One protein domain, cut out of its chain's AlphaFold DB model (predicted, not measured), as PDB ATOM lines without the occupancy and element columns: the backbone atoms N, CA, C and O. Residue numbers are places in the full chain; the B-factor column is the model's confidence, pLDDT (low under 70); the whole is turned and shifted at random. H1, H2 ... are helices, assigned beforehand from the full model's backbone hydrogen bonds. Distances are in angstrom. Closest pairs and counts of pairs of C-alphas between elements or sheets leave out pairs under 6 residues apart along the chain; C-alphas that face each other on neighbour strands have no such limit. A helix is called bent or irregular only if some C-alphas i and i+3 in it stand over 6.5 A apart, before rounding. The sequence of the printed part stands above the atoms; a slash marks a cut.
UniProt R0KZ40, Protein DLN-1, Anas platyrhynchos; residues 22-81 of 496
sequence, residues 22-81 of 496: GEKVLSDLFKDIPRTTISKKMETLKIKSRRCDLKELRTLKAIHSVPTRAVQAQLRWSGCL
ATOM      1  N   GLY A  22     -16.334  26.449  42.567       54.16
ATOM      2  CA  GLY A  22     -17.170  25.793  41.562       54.16
ATOM      3  C   GLY A  22     -17.080  24.266  41.656       54.16
ATOM      4  O   GLY A  22     -18.030  23.595  41.297       54.16
ATOM      5  N   GLU A  23     -15.983  23.722  42.197       54.81
ATOM      6  CA  GLU A  23     -15.727  22.283  42.349       54.81
ATOM      7  C   GLU A  23     -16.894  21.546  43.028       54.81
ATOM      8  O   GLU A  23     -17.537  20.738  42.370       54.81
ATOM      9  N   LYS A  24     -17.222  21.857  44.293       57.88
ATOM     10  CA  LYS A  24     -18.322  21.183  45.009       57.88
ATOM     11  C   LYS A  24     -19.684  21.489  44.395       57.88
ATOM     12  O   LYS A  24     -20.395  20.569  44.029       57.88
ATOM     13  N   VAL A  25     -20.029  22.765  44.210       68.88
ATOM     14  CA  VAL A  25     -21.375  23.148  43.740       68.88
ATOM     15  C   VAL A  25     -21.667  22.608  42.334       68.88
ATOM     16  O   VAL A  25     -22.769  22.125  42.089       68.88
ATOM     17  N   LEU A  26     -20.694  22.623  41.413       70.44
ATOM     18  CA  LEU A  26     -20.875  22.047  40.077       70.44
ATOM     19  C   LEU A  26     -20.783  20.518  40.089       70.44
ATOM     20  O   LEU A  26     -21.536  19.891  39.356       70.44
ATOM     21  N   SER A  27     -19.916  19.899  40.899       71.19
ATOM     22  CA  SER A  27     -19.895  18.433  41.016       71.19
ATOM     23  C   SER A  27     -21.051  17.861  41.838       71.19
ATOM     24  O   SER A  27     -21.263  16.661  41.752       71.19
ATOM     25  N   ASP A  28     -21.825  18.667  42.573       80.69
ATOM     26  CA  ASP A  28     -23.081  18.220  43.183       80.69
ATOM     27  C   ASP A  28     -24.303  18.428  42.274       80.69
ATOM     28  O   ASP A  28     -25.142  17.533  42.197       80.69
ATOM     29  N   LEU A  29     -24.376  19.537  41.524       86.00
ATOM     30  CA  LEU A  29     -25.479  19.823  40.585       86.00
ATOM     31  C   LEU A  29     -25.316  19.207  39.183       86.00
ATOM     32  O   LEU A  29     -26.294  19.117  38.449       86.00
ATOM     33  N   PHE A  30     -24.103  18.812  38.782       84.12
ATOM     34  CA  PHE A  30     -23.800  18.324  37.431       84.12
ATOM     35  C   PHE A  30     -22.873  17.096  37.454       84.12
ATOM     36  O   PHE A  30     -21.828  17.087  36.799       84.12
ATOM     37  N   LYS A  31     -23.247  16.053  38.207       88.25
ATOM     38  CA  LYS A  31     -22.482  14.789  38.316       88.25
ATOM     39  C   LYS A  31     -22.251  14.132  36.951       88.25
ATOM     40  O   LYS A  31     -21.153  13.658  36.678       88.25
ATOM     41  N   ASP A  32     -23.248  14.218  36.075       90.12
ATOM     42  CA  ASP A  32     -23.301  13.497  34.798       90.12
ATOM     43  C   ASP A  32     -22.855  14.337  33.585       90.12
ATOM     44  O   ASP A  32     -22.804  13.835  32.462       90.12
ATOM     45  N   ILE A  33     -22.517  15.624  33.773       90.62
ATOM     46  CA  ILE A  33     -22.117  16.519  32.674       90.62
ATOM     47  C   ILE A  33     -20.617  16.837  32.770       90.62
ATOM     48  O   ILE A  33     -20.187  17.502  33.716       90.62
ATOM     49  N   PRO A  34     -19.789  16.462  31.773       90.62
ATOM     50  CA  PRO A  34     -18.361  16.742  31.819       90.62
ATOM     51  C   PRO A  34     -18.091  18.252  31.840       90.62
ATOM     52  O   PRO A  34     -18.704  19.033  31.104       90.62
ATOM     53  N   ARG A  35     -17.119  18.671  32.662       83.69
ATOM     54  CA  ARG A  35     -16.795  20.090  32.925       83.69
ATOM     55  C   ARG A  35     -16.512  20.901  31.655       83.69
ATOM     56  O   ARG A  35     -16.836  22.082  31.601       83.69
ATOM     57  N   THR A  36     -15.985  20.265  30.611       89.00
ATOM     58  CA  THR A  36     -15.780  20.858  29.277       89.00
ATOM     59  C   THR A  36     -17.088  21.318  28.620       89.00
ATOM     60  O   THR A  36     -17.124  22.393  28.021       89.00
ATOM     61  N   THR A  37     -18.175  20.557  28.764       92.19
ATOM     62  CA  THR A  37     -19.513  20.913  28.270       92.19
ATOM     63  C   THR A  37     -20.143  22.025  29.108       92.19
ATOM     64  O   THR A  37     -20.761  22.924  28.541       92.19
ATOM     65  N   ILE A  38     -19.943  22.024  30.431       91.81
ATOM     66  CA  ILE A  38     -20.417  23.104  31.317       91.81
ATOM     67  C   ILE A  38     -19.741  24.434  30.945       91.81
ATOM     68  O   ILE A  38     -20.433  25.436  30.757       91.81
ATOM     69  N   SER A  39     -18.417  24.439  30.761       86.38
ATOM     70  CA  SER A  39     -17.661  25.627  30.337       86.38
ATOM     71  C   SER A  39     -18.129  26.152  28.976       86.38
ATOM     72  O   SER A  39     -18.419  27.341  28.852       86.38
ATOM     73  N   LYS A  40     -18.310  25.269  27.981       89.88
ATOM     74  CA  LYS A  40     -18.855  25.647  26.664       89.88
ATOM     75  C   LYS A  40     -20.278  26.213  26.761       89.88
ATOM     76  O   LYS A  40     -20.562  27.226  26.134       89.88
ATOM     77  N   LYS A  41     -21.164  25.617  27.575       90.88
ATOM     78  CA  LYS A  41     -22.524  26.145  27.808       90.88
ATOM     79  C   LYS A  41     -22.515  27.503  28.529       90.88
ATOM     80  O   LYS A  41     -23.374  28.332  28.254       90.88
ATOM     81  N   MET A  42     -21.558  27.773  29.422       87.50
ATOM     82  CA  MET A  42     -21.399  29.107  30.024       87.50
ATOM     83  C   MET A  42     -20.974  30.163  28.997       87.50
ATOM     84  O   MET A  42     -21.493  31.280  29.017       87.50
ATOM     85  N   GLU A  43     -20.057  29.800  28.098       90.44
ATOM     86  CA  GLU A  43     -19.559  30.667  27.030       90.44
ATOM     87  C   GLU A  43     -20.650  30.997  25.999       90.44
ATOM     88  O   GLU A  43     -20.874  32.174  25.705       90.44
ATOM     89  N   THR A  44     -21.401  30.001  25.510       92.44
ATOM     90  CA  THR A  44     -22.490  30.228  24.539       92.44
ATOM     91  C   THR A  44     -23.637  31.057  25.118       92.44
ATOM     92  O   THR A  44     -24.168  31.923  24.421       92.44
ATOM     93  N   LEU A  45     -23.972  30.869  26.399       90.62
ATOM     94  CA  LEU A  45     -24.954  31.692  27.120       90.62
ATOM     95  C   LEU A  45     -24.422  33.091  27.499       90.62
ATOM     96  O   LEU A  45     -25.171  33.897  28.047       90.62
ATOM     97  N   LYS A  46     -23.147  33.404  27.218       88.25
ATOM     98  CA  LYS A  46     -22.481  34.692  27.513       88.25
ATOM     99  C   LYS A  46     -22.555  35.111  28.992       88.25
ATOM    100  O   LYS A  46     -22.451  36.300  29.311       88.25
ATOM    101  N   ILE A  47     -22.699  34.148  29.908       88.56
ATOM    102  CA  ILE A  47     -22.827  34.402  31.349       88.56
ATOM    103  C   ILE A  47     -21.452  34.785  31.903       88.56
ATOM    104  O   ILE A  47     -20.621  33.932  32.217       88.56
ATOM    105  N   LYS A  48     -21.210  36.094  32.024       84.12
ATOM    106  CA  LYS A  48     -19.988  36.653  32.618       84.12
ATOM    107  C   LYS A  48     -19.923  36.289  34.104       84.12
ATOM    108  O   LYS A  48     -20.662  36.858  34.906       84.12
ATOM    109  N   SER A  49     -19.035  35.376  34.488       86.94
ATOM    110  CA  SER A  49     -18.749  35.126  35.901       86.94
ATOM    111  C   SER A  49     -17.971  36.300  36.502       86.94
ATOM    112  O   SER A  49     -16.975  36.768  35.942       86.94
ATOM    113  N   ARG A  50     -18.419  36.795  37.660       89.50
ATOM    114  CA  ARG A  50     -17.686  37.817  38.416       89.50
ATOM    115  C   ARG A  50     -16.685  37.108  39.327       89.50
ATOM    116  O   ARG A  50     -17.055  36.183  40.051       89.50
ATOM    117  N   ARG A  51     -15.416  37.530  39.299       90.00
ATOM    118  CA  ARG A  51     -14.441  37.129  40.327       90.00
ATOM    119  C   ARG A  51     -14.863  37.754  41.651       90.00
ATOM    120  O   ARG A  51     -15.199  38.933  41.665       90.00
ATOM    121  N   CYS A  52     -14.855  36.975  42.724       90.31
ATOM    122  CA  CYS A  52     -15.263  37.482  44.027       90.31
ATOM    123  C   CYS A  52     -14.213  38.428  44.604       90.31
ATOM    124  O   CYS A  52     -13.011  38.171  44.486       90.31
ATOM    125  N   ASP A  53     -14.667  39.468  45.292       95.25
ATOM    126  CA  ASP A  53     -13.773  40.365  46.019       95.25
ATOM    127  C   ASP A  53     -13.174  39.673  47.252       95.25
ATOM    128  O   ASP A  53     -13.749  38.744  47.823       95.25
ATOM    129  N   LEU A  54     -12.044  40.185  47.751       95.12
ATOM    130  CA  LEU A  54     -11.429  39.694  48.994       95.12
ATOM    131  C   LEU A  54     -12.359  39.794  50.218       95.12
ATOM    132  O   LEU A  54     -12.186  39.028  51.164       95.12
ATOM    133  N   LYS A  55     -13.345  40.703  50.208       93.94
ATOM    134  CA  LYS A  55     -14.401  40.773  51.233       93.94
ATOM    135  C   LYS A  55     -15.362  39.586  51.115       93.94
ATOM    136  O   LYS A  55     -15.511  38.834  52.070       93.94
ATOM    137  N   GLU A  56     -15.921  39.362  49.927       94.06
ATOM    138  CA  GLU A  56     -16.823  38.237  49.634       94.06
ATOM    139  C   GLU A  56     -16.150  36.887  49.922       94.06
ATOM    140  O   GLU A  56     -16.736  36.029  50.575       94.06
ATOM    141  N   LEU A  57     -14.883  36.715  49.524       95.50
ATOM    142  CA  LEU A  57     -14.104  35.504  49.799       95.50
ATOM    143  C   LEU A  57     -13.905  35.250  51.306       95.50
ATOM    144  O   LEU A  57     -13.855  34.093  51.720       95.50
ATOM    145  N   ARG A  58     -13.799  36.300  52.135       95.44
ATOM    146  CA  ARG A  58     -13.739  36.160  53.602       95.44
ATOM    147  C   ARG A  58     -15.091  35.726  54.165       95.44
ATOM    148  O   ARG A  58     -15.121  34.766  54.927       95.44
ATOM    149  N   THR A  59     -16.193  36.343  53.734       96.00
ATOM    150  CA  THR A  59     -17.553  35.945  54.143       96.00
ATOM    151  C   THR A  59     -17.858  34.495  53.757       96.00
ATOM    152  O   THR A  59     -18.300  33.716  54.595       96.00
ATOM    153  N   LEU A  60     -17.531  34.091  52.525       95.19
ATOM    154  CA  LEU A  60     -17.716  32.720  52.030       95.19
ATOM    155  C   LEU A  60     -16.865  31.678  52.787       95.19
ATOM    156  O   LEU A  60     -17.277  30.529  52.935       95.19
ATOM    157  N   LYS A  61     -15.686  32.063  53.297       95.50
ATOM    158  CA  LYS A  61     -14.887  31.211  54.196       95.50
ATOM    159  C   LYS A  61     -15.474  31.132  55.605       95.50
ATOM    160  O   LYS A  61     -15.423  30.062  56.201       95.50
ATOM    161  N   ALA A  62     -16.039  32.228  56.120       95.50
ATOM    162  CA  ALA A  62     -16.671  32.266  57.440       95.50
ATOM    163  C   ALA A  62     -17.925  31.375  57.517       95.50
ATOM    164  O   ALA A  62     -18.137  30.719  58.529       95.50
ATOM    165  N   ILE A  63     -18.702  31.272  56.431       95.19
ATOM    166  CA  ILE A  63     -19.840  30.334  56.329       95.19
ATOM    167  C   ILE A  63     -19.441  28.921  55.856       95.19
ATOM    168  O   ILE A  63     -20.301  28.132  55.477       95.19
ATOM    169  N   HIS A  64     -18.141  28.604  55.815       92.31
ATOM    170  CA  HIS A  64     -17.569  27.316  55.384       92.31
ATOM    171  C   HIS A  64     -17.968  26.799  53.982       92.31
ATOM    172  O   HIS A  64     -17.570  25.695  53.602       92.31
ATOM    173  N   SER A  65     -18.657  27.594  53.155       90.75
ATOM    174  CA  SER A  65     -18.993  27.233  51.767       90.75
ATOM    175  C   SER A  65     -17.765  27.199  50.846       90.75
ATOM    176  O   SER A  65     -17.834  26.714  49.717       90.75
ATOM    177  N   VAL A  66     -16.635  27.731  51.320       89.75
ATOM    178  CA  VAL A  66     -15.349  27.795  50.627       89.75
ATOM    179  C   VAL A  66     -14.245  27.225  51.524       89.75
ATOM    180  O   VAL A  66     -14.106  27.682  52.661       89.75
ATOM    181  N   PRO A  67     -13.406  26.285  51.041       88.62
ATOM    182  CA  PRO A  67     -12.305  25.757  51.840       88.62
ATOM    183  C   PRO A  67     -11.296  26.859  52.188       88.62
ATOM    184  O   PRO A  67     -10.936  27.694  51.354       88.62
ATOM    185  N   THR A  68     -10.780  26.838  53.418       89.31
ATOM    186  CA  THR A  68      -9.968  27.919  54.011       89.31
ATOM    187  C   THR A  68      -8.731  28.285  53.183       89.31
ATOM    188  O   THR A  68      -8.303  29.440  53.185       89.31
ATOM    189  N   ARG A  69      -8.189  27.323  52.422       90.06
ATOM    190  CA  ARG A  69      -7.016  27.474  51.541       90.06
ATOM    191  C   ARG A  69      -7.311  28.109  50.171       90.06
ATOM    192  O   ARG A  69      -6.367  28.457  49.472       90.06
ATOM    193  N   ALA A  70      -8.572  28.288  49.768       86.31
ATOM    194  CA  ALA A  70      -8.895  28.844  48.450       86.31
ATOM    195  C   ALA A  70      -8.434  30.309  48.310       86.31
ATOM    196  O   ALA A  70      -8.743  31.147  49.160       86.31
ATOM    197  N   VAL A  71      -7.708  30.623  47.234       85.31
ATOM    198  CA  VAL A  71      -7.119  31.959  47.002       85.31
ATOM    199  C   VAL A  71      -8.038  32.868  46.175       85.31
ATOM    200  O   VAL A  71      -8.006  34.083  46.342       85.31
ATOM    201  N   GLN A  72      -8.878  32.302  45.303       83.62
ATOM    202  CA  GLN A  72      -9.834  33.039  44.465       83.62
ATOM    203  C   GLN A  72     -11.161  32.279  44.355       83.62
ATOM    204  O   GLN A  72     -11.190  31.053  44.461       83.62
ATOM    205  N   ALA A  73     -12.241  33.016  44.100       82.75
ATOM    206  CA  ALA A  73     -13.585  32.496  43.875       82.75
ATOM    207  C   ALA A  73     -14.241  33.174  42.661       82.75
ATOM    208  O   ALA A  73     -13.824  34.258  42.240       82.75
ATOM    209  N   GLN A  74     -15.274  32.541  42.109       84.44
ATOM    210  CA  GLN A  74     -16.174  33.153  41.133       84.44
ATOM    211  C   GLN A  74     -17.615  32.948  41.593       84.44
ATOM    212  O   GLN A  74     -18.001  31.826  41.918       84.44
ATOM    213  N   LEU A  75     -18.400  34.023  41.588       76.44
ATOM    214  CA  LEU A  75     -19.839  33.980  41.821       76.44
ATOM    215  C   LEU A  75     -20.570  33.956  40.477       76.44
ATOM    216  O   LEU A  75     -20.193  34.640  39.518       76.44
ATOM    217  N   ARG A  76     -21.641  33.165  40.424       68.12
ATOM    218  CA  ARG A  76     -22.581  33.086  39.303       68.12
ATOM    219  C   ARG A  76     -23.956  33.490  39.820       68.12
ATOM    220  O   ARG A  76     -24.373  33.023  40.873       68.12
ATOM    221  N   TRP A  77     -24.634  34.371  39.091       40.53
ATOM    222  CA  TRP A  77     -25.959  34.858  39.468       40.53
ATOM    223  C   TRP A  77     -26.982  33.713  39.426       40.53
ATOM    224  O   TRP A  77     -27.033  32.970  38.441       40.53
ATOM    225  N   SER A  78     -27.775  33.556  40.489       42.34
ATOM    226  CA  SER A  78     -28.726  32.446  40.651       42.34
ATOM    227  C   SER A  78     -29.836  32.471  39.599       42.34
ATOM    228  O   SER A  78     -30.108  31.443  38.982       42.34
ATOM    229  N   GLY A  79     -30.369  33.657  39.282       39.06
ATOM    230  CA  GLY A  79     -31.358  33.890  38.212       39.06
ATOM    231  C   GLY A  79     -30.855  33.649  36.776       39.06
ATOM    232  O   GLY A  79     -31.424  34.169  35.824       39.06
ATOM    233  N   CYS A  80     -29.755  32.912  36.600       37.50
ATOM    234  CA  CYS A  80     -29.266  32.413  35.312       37.50
ATOM    235  C   CYS A  80     -29.102  30.876  35.296       37.50
ATOM    236  O   CYS A  80     -28.417  30.348  34.415       37.50
ATOM    237  N   LEU A  81     -29.664  30.162  36.282       47.03
ATOM    238  CA  LEU A  81     -29.647  28.693  36.360       47.03
ATOM    239  C   LEU A  81     -30.940  28.043  35.845       47.03
ATOM    240  O   LEU A  81     -30.864  26.979  35.241       47.03
TER     241      LEU A  81
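Overview. This is residues 22 to 81 of the 496 residues of the protein "Protein DLN-1" of Anas platyrhynchos (UniProt R0KZ40). This is an open frame of three separate helices: H2 and H3 make two opposite ends, the stretch of residues 45 to 53 runs between them as one side, and H1 comes before H2, nearer to its end of the frame. After H3, residues 63 to 81 fold back with no named element, and residues 74 to 75 of this tail pair with residues 50 to 51 of the stretch between H2 and H3; at the H2 end, residues 39 to 44 stick out. The printed part has 60 residues, with H1, H2 and H3 in that order and no named strand; the class is all helix, though under half of the residues, 27 of 60, are in named elements. It is only just compact, close to loose, with a radius of gyration of the C-alphas of 12.5 A, and its rounded outline spans 31 by 22 by 20 A.

Arrangement. Start at H1, residues 22 to 29, and go on to H2, residues 35 to 44; the two are apart, but only just, their closest C-alphas being 8.5 A from each other. Residues 39 to 44, which belong to H2, stand free. Farther on you reach H3, residues 54 to 62, which is apart from H1 and from H2. Beyond it, look at residues 74 to 75, which pair antiparallel with residues 50 to 51, stretches too short to bear a strand name. Within H1, H2 and H3, every O i to N i+4 pair is within hydrogen-bond range.

Along the chain. Find C-alpha 22 at (-17.170, 25.793, 41.562); from there H1 runs 10.3 A to C-alpha 29. A tight link of 5 residues leads to C-alpha 35 at (-16.795, 20.090, 32.925), where H2, the longest helix with 10 residues, begins and runs 14.3 A to C-alpha 44. A short link of 9 residues then brings you to H3, which runs 12.4 A from Leu 54 to C-alpha 62 at (-16.671, 32.266, 57.440). None of the three helices is bent or irregular.

Size, cuts and confidence. The two C-alphas farthest apart are those of Thr 44 and Ala 62, 33.5 A from each other, while the C-alphas of Gly 22 and Leu 81, the first and last printed, are 13.8 A apart. The printed part has no cut, and neither link between helices is long. Residues 63 to 81 are a long stretch with no named element; their C-alphas lie 5 to 16 A from the mean of all C-alphas. In the B-factor column the mean pLDDT of the printed part is 82.5, and the model's confidence is under 70 in residues 22 to 25 and 76 to 81; the mean is 68 in H1, 89 in H2 and 95 in H3.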